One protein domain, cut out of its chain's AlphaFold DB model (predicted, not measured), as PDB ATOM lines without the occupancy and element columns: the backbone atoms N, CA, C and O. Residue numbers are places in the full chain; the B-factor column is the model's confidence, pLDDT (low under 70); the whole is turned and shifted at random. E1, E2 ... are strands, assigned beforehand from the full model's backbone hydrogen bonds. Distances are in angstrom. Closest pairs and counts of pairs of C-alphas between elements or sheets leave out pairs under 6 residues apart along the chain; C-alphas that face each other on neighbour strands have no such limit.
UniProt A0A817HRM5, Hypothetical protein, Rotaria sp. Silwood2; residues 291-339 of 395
ATOM      1  N   SER A 291     217.364 231.772  90.945       90.25
ATOM      2  CA  SER A 291     217.711 231.619  92.356       90.25
ATOM      3  C   SER A 291     216.712 232.387  93.214       90.25
ATOM      4  O   SER A 291     216.396 233.540  92.922       90.25
ATOM      5  N   LEU A 292     216.202 231.720  94.245       90.56
ATOM      6  CA  LEU A 292     215.315 232.279  95.254       90.56
ATOM      7  C   LEU A 292     216.043 232.392  96.582       90.56
ATOM      8  O   LEU A 292     216.813 231.499  96.932       90.56
ATOM      9  N   GLU A 293     215.757 233.457  97.311       90.62
ATOM     10  CA  GLU A 293     216.132 233.640  98.712       90.62
ATOM     11  C   GLU A 293     214.880 233.561  99.579       90.62
ATOM     12  O   GLU A 293     213.795 233.939  99.127       90.62
ATOM     13  N   PHE A 294     215.046 233.039 100.793       91.25
ATOM     14  CA  PHE A 294     213.968 232.830 101.746       91.25
ATOM     15  C   PHE A 294     214.218 233.576 103.051       91.25
ATOM     16  O   PHE A 294     215.298 233.458 103.643       91.25
ATOM     17  N   SER A 295     213.182 234.263 103.531       90.62
ATOM     18  CA  SER A 295     213.157 234.935 104.829       90.62
ATOM     19  C   SER A 295     211.924 234.548 105.645       90.62
ATOM     20  O   SER A 295     210.862 234.218 105.121       90.62
ATOM     21  N   ASN A 296     212.045 234.620 106.969       90.00
ATOM     22  CA  ASN A 296     210.944 234.310 107.876       90.00
ATOM     23  C   ASN A 296     210.018 235.535 108.043       90.00
ATOM     24  O   ASN A 296     210.490 236.654 108.218       90.00
ATOM     25  N   ASN A 297     208.702 235.322 108.121       84.00
ATOM     26  CA  ASN A 297     207.691 236.305 108.545       84.00
ATOM     27  C   ASN A 297     208.055 237.208 109.738       84.00
ATOM     28  O   ASN A 297     207.609 238.353 109.780       84.00
ATOM     29  N   GLN A 298     208.787 236.715 110.745       86.56
ATOM     30  CA  GLN A 298     209.181 237.541 111.900       86.56
ATOM     31  C   GLN A 298     210.426 238.399 111.647       86.56
ATOM     32  O   GLN A 298     210.666 239.345 112.395       86.56
ATOM     33  N   GLN A 299     211.221 238.064 110.633       86.81
ATOM     34  CA  GLN A 299     212.412 238.794 110.197       86.81
ATOM     35  C   GLN A 299     212.373 238.907 108.665       86.81
ATOM     36  O   GLN A 299     213.214 238.313 107.983       86.81
ATOM     37  N   PRO A 300     211.358 239.606 108.116       78.56
ATOM     38  CA  PRO A 300     211.248 239.763 106.676       78.56
ATOM     39  C   PRO A 300     212.517 240.441 106.169       78.56
ATOM     40  O   PRO A 300     213.076 241.305 106.848       78.56
ATOM     41  N   PHE A 301     212.973 240.029 104.990       78.19
ATOM     42  CA  PHE A 301     214.193 240.536 104.364       78.19
ATOM     43  C   PHE A 301     215.518 240.080 104.989       78.19
ATOM     44  O   PHE A 301     216.573 240.484 104.528       78.19
ATOM     45  N   THR A 302     215.500 239.195 105.990       88.56
ATOM     46  CA  THR A 302     216.717 238.514 106.456       88.56
ATOM     47  C   THR A 302     216.792 237.115 105.856       88.56
ATOM     48  O   THR A 302     216.137 236.192 106.350       88.56
ATOM     49  N   VAL A 303     217.615 236.966 104.815       90.50
ATOM     50  CA  VAL A 303     217.834 235.688 104.123       90.50
ATOM     51  C   VAL A 303     218.357 234.645 105.117       90.50
ATOM     52  O   VAL A 303     219.429 234.825 105.701       90.50
ATOM     53  N   HIS A 304     217.639 233.534 105.292       93.62
ATOM     54  CA  HIS A 304     218.122 232.383 106.068       93.62
ATOM     55  C   HIS A 304     218.473 231.173 105.202       93.62
ATOM     56  O   HIS A 304     219.225 230.310 105.654       93.62
ATOM     57  N   ASP A 305     217.946 231.095 103.979       94.94
ATOM     58  CA  ASP A 305     218.329 230.073 103.010       94.94
ATOM     59  C   ASP A 305     218.096 230.542 101.567       94.94
ATOM     60  O   ASP A 305     217.428 231.547 101.324       94.94
ATOM     61  N   ASN A 306     218.644 229.818 100.594       94.19
ATOM     62  CA  ASN A 306     218.422 230.060  99.174       94.19
ATOM     63  C   ASN A 306     218.392 228.756  98.369       94.19
ATOM     64  O   ASN A 306     218.901 227.718  98.781       94.19
ATOM     65  N   GLY A 307     217.801 228.809  97.177       94.62
ATOM     66  CA  GLY A 307     217.735 227.660  96.284       94.62
ATOM     67  C   GLY A 307     217.625 228.059  94.824       94.62
ATOM     68  O   GLY A 307     216.965 229.032  94.476       94.62
ATOM     69  N   THR A 308     218.238 227.274  93.940       95.19
ATOM     70  CA  THR A 308     218.070 227.440  92.491       95.19
ATOM     71  C   THR A 308     217.016 226.473  91.976       95.19
ATOM     72  O   THR A 308     217.051 225.281  92.286       95.19
ATOM     73  N   ILE A 309     216.063 226.974  91.195       93.94
ATOM     74  CA  ILE A 309     214.959 226.179  90.657       93.94
ATOM     75  C   ILE A 309     215.492 225.198  89.607       93.94
ATOM     76  O   ILE A 309     215.947 225.608  88.542       93.94
ATOM     77  N   ALA A 310     215.390 223.898  89.873       96.06
ATOM     78  CA  ALA A 310     215.674 222.832  88.911       96.06
ATOM     79  C   ALA A 310     214.460 222.517  88.025       96.06
ATOM     80  O   ALA A 310     214.609 222.241  86.837       96.06
ATOM     81  N   LEU A 311     213.255 222.562  88.599       95.06
ATOM     82  CA  LEU A 311     212.003 222.332  87.882       95.06
ATOM     83  C   LEU A 311     210.901 223.230  88.436       95.06
ATOM     84  O   LEU A 311     210.759 223.374  89.650       95.06
ATOM     85  N   LEU A 312     210.083 223.767  87.535       91.94
ATOM     86  CA  LEU A 312     208.883 224.524  87.858       91.94
ATOM     87  C   LEU A 312     207.680 223.884  87.165       91.94
ATOM     88  O   LEU A 312     207.674 223.723  85.947       91.94
ATOM     89  N   ILE A 313     206.650 223.550  87.936       92.31
ATOM     90  CA  ILE A 313     205.386 223.018  87.426       92.31
ATOM     91  C   ILE A 313     204.265 223.982  87.809       92.31
ATOM     92  O   ILE A 313     204.052 224.280  88.987       92.31
ATOM     93  N   PHE A 314     203.516 224.449  86.810       87.44
ATOM     94  CA  PHE A 314     202.296 225.221  87.026       87.44
ATOM     95  C   PHE A 314     201.215 224.296  87.592       87.44
ATOM     96  O   PHE A 314     200.811 223.339  86.938       87.44
ATOM     97  N   ASN A 315     200.776 224.558  88.825       85.56
ATOM     98  CA  ASN A 315     199.782 223.728  89.508       85.56
ATOM     99  C   ASN A 315     198.377 224.352  89.452       85.56
ATOM    100  O   ASN A 315     197.392 223.643  89.275       85.56
ATOM    101  N   SER A 316     198.277 225.678  89.564       86.31
ATOM    102  CA  SER A 316     197.061 226.463  89.301       86.31
ATOM    103  C   SER A 316     197.446 227.905  88.963       86.31
ATOM    104  O   SER A 316     198.630 228.233  88.998       86.31
ATOM    105  N   THR A 317     196.482 228.791  88.692       78.44
ATOM    106  CA  THR A 317     196.753 230.219  88.429       78.44
ATOM    107  C   THR A 317     197.663 230.840  89.495       78.44
ATOM    108  O   THR A 317     198.667 231.458  89.146       78.44
ATOM    109  N   ASN A 318     197.408 230.533  90.772       82.44
ATOM    110  CA  ASN A 318     198.090 231.131  91.925       82.44
ATOM    111  C   ASN A 318     199.007 230.148  92.671       82.44
ATOM    112  O   ASN A 318     199.353 230.384  93.824       82.44
ATOM    113  N   SER A 319     199.363 229.009  92.067       85.50
ATOM    114  CA  SER A 319     200.279 228.059  92.705       85.50
ATOM    115  C   SER A 319     201.267 227.449  91.722       85.50
ATOM    116  O   SER A 319     200.956 227.159  90.558       85.50
ATOM    117  N   ARG A 320     202.484 227.239  92.214       87.12
ATOM    118  CA  ARG A 320     203.586 226.597  91.504       87.12
ATOM    119  C   ARG A 320     204.154 225.490  92.389       87.12
ATOM    120  O   ARG A 320     204.185 225.636  93.607       87.12
ATOM    121  N   LYS A 321     204.597 224.390  91.783       91.81
ATOM    122  CA  LYS A 321     205.435 223.379  92.441       91.81
ATOM    123  C   LYS A 321     206.862 223.564  91.952       91.81
ATOM    124  O   LYS A 321     207.094 223.568  90.744       91.81
ATOM    125  N   ILE A 322     207.786 223.727  92.888       92.62
ATOM    126  CA  ILE A 322     209.197 223.990  92.618       92.62
ATOM    127  C   ILE A 322     210.013 222.809  93.140       92.62
ATOM    128  O   ILE A 322     209.809 222.365  94.266       92.62
ATOM    129  N   ILE A 323     210.930 222.306  92.317       95.12
ATOM    130  CA  ILE A 323     212.003 221.406  92.746       95.12
ATOM    131  C   ILE A 323     213.297 222.201  92.661       95.12
ATOM    132  O   ILE A 323     213.581 222.794  91.620       95.12
ATOM    133  N   PHE A 324     214.073 222.216  93.739       97.00
ATOM    134  CA  PHE A 324     215.364 222.896  93.791       97.00
ATOM    135  C   PHE A 324     216.503 221.962  93.380       97.00
ATOM    136  O   PHE A 324     216.399 220.742  93.511       97.00
ATOM    137  N   THR A 325     217.598 222.534  92.876       97.50
ATOM    138  CA  THR A 325     218.809 221.782  92.501       97.50
ATOM    139  C   THR A 325     219.469 221.112  93.703       97.50
ATOM    140  O   THR A 325     220.071 220.054  93.557       97.50
ATOM    141  N   ASN A 326     219.341 221.726  94.881       96.25
ATOM    142  CA  ASN A 326     219.809 221.225  96.168       96.25
ATOM    143  C   ASN A 326     218.659 221.309  97.187       96.25
ATOM    144  O   ASN A 326     217.741 222.107  96.979       96.25
ATOM    145  N   PRO A 327     218.682 220.521  98.278       96.25
ATOM    146  CA  PRO A 327     217.726 220.680  99.371       96.25
ATOM    147  C   PRO A 327     217.722 222.113  99.914       96.25
ATOM    148  O   PRO A 327     218.787 222.702 100.070       96.25
ATOM    149  N   VAL A 328     216.532 222.628 100.225       95.50
ATOM    150  CA  VAL A 328     216.321 223.920 100.894       95.50
ATOM    151  C   VAL A 328     215.626 223.696 102.240       95.50
ATOM    152  O   VAL A 328     214.789 222.801 102.382       95.50
ATOM    153  N   SER A 329     215.979 224.501 103.227       95.31
ATOM    154  CA  SER A 329     215.418 224.589 104.567       95.31
ATOM    155  C   SER A 329     214.460 225.777 104.635       95.31
ATOM    156  O   SER A 329     214.835 226.899 104.966       95.31
ATOM    157  N   VAL A 330     213.198 225.509 104.295       93.56
ATOM    158  CA  VAL A 330     212.111 226.498 104.280       93.56
ATOM    159  C   VAL A 330     210.899 225.961 105.031       93.56
ATOM    160  O   VAL A 330     210.636 224.755 105.034       93.56
ATOM    161  N   ASN A 331     210.142 226.856 105.652       92.88
ATOM    162  CA  ASN A 331     208.924 226.563 106.390       92.88
ATOM    163  C   ASN A 331     207.694 227.111 105.663       92.88
ATOM    164  O   ASN A 331     207.752 228.051 104.870       92.88
ATOM    165  N   VAL A 332     206.532 226.533 105.967       90.50
ATOM    166  CA  VAL A 332     205.260 227.090 105.499       90.50
ATOM    167  C   VAL A 332     205.079 228.483 106.102       90.50
ATOM    168  O   VAL A 332     205.039 228.631 107.321       90.50
ATOM    169  N   GLY A 333     204.919 229.476 105.230       88.19
ATOM    170  CA  GLY A 333     204.760 230.878 105.605       88.19
ATOM    171  C   GLY A 333     206.011 231.724 105.394       88.19
ATOM    172  O   GLY A 333     205.881 232.937 105.471       88.19
ATOM    173  N   ASP A 334     207.172 231.134 105.101       89.94
ATOM    174  CA  ASP A 334     208.351 231.916 104.723       89.94
ATOM    175  C   ASP A 334     208.092 232.706 103.430       89.94
ATOM    176  O   ASP A 334     207.330 232.286 102.548       89.94
ATOM    177  N   TRP A 335     208.731 233.866 103.332       86.81
ATOM    178  CA  TRP A 335     208.762 234.681 102.128       86.81
ATOM    179  C   TRP A 335     209.800 234.133 101.163       86.81
ATOM    180  O   TRP A 335     210.808 233.569 101.578       86.81
ATOM    181  N   ALA A 336     209.547 234.316  99.870       85.94
ATOM    182  CA  ALA A 336     210.501 234.012  98.819       85.94
ATOM    183  C   ALA A 336     210.627 235.220  97.893       85.94
ATOM    184  O   ALA A 336     209.611 235.746  97.431       85.94
ATOM    185  N   CYS A 337     211.854 235.617  97.585       83.06
ATOM    186  CA  CYS A 337     212.147 236.648  96.593       83.06
ATOM    187  C   CYS A 337     213.131 236.123  95.544       83.06
ATOM    188  O   CYS A 337     213.815 235.117  95.756       83.06
ATOM    189  N   VAL A 338     213.217 236.797  94.397       83.50
ATOM    190  CA  VAL A 338     214.238 236.473  93.398       83.50
ATOM    191  C   VAL A 338     215.581 237.060  93.829       83.50
ATOM    192  O   VAL A 338     215.735 238.272  93.949       83.50
ATOM    193  N   ALA A 339     216.580 236.194  93.993       84.62
ATOM    194  CA  ALA A 339     217.915 236.564  94.465       84.62
ATOM    195  C   ALA A 339     218.737 237.331  93.413       84.62
ATOM    196  O   ALA A 339     219.658 238.083  93.740       84.62
TER     197      ALA A 339
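Overview. This is residues 291 to 339 of the 395 residues of the protein "Hypothetical protein" of Rotaria sp. Silwood2 (UniProt A0A817HRM5). One antiparallel sheet of four strands is curled like part of a barrel, built along the long strand E2, which bends sharply at residue 310. Before the bend E2 has E1 beside it, with E4 beyond E1; past the bend E2 and E3 make a hairpin arm, and residues 325 to 334 lead back from E3 to E4. The printed part has 49 residues with four named strands, E1 to E4 along the chain, and no named helix; the sheet's order is E3, E2, E1, E4. The class is all strand, and the whole is compact, with a radius of gyration of the C-alphas of 11.0 A and spans of 29 by 23 by 17 A.

Along the chain. E2, residues 303 to 316, is 27.1 A long from first to last C-alpha and bends by 89 degrees at residue 310. E3, residues 319 to 324, measures 16.0 A. E1, residues 291 to 295, measures 13.7 A and begins at C-alpha 291 (217.711, 231.619, 92.356). E4, residues 335 to 338, measures 10.5 A and ends at C-alpha 338 (214.238, 236.473, 93.398).

Arrangement. The pairing of E2 is staggered: residues 303 to 308 pair with E1, residues 309 to 316 with E3. E1 and E2 form a hairpin, with N 292 and O 307 2.8 A apart. E2 and E3 form another, with N 310 and O 323 2.7 A apart. E1, E2 and E3 are a meander, each strand the antiparallel neighbour of the one before. E4 is antiparallel to E1 at 151 degrees, with N 335 and O 295 2.8 A apart; the four strands make a Greek key, a meander whose first strand neighbours the fourth. E3 and E4 are edge strands, and E1 and E3 are apart.

Size, cuts and confidence. The C-alphas farthest apart, of Thr 302 and Ser 316, are 28.7 A apart. The sheet is strongly twisted. The link from E2 to E3 is tight, and no link is long. The printed part has no cut, and no printed residue is under 70 in pLDDT.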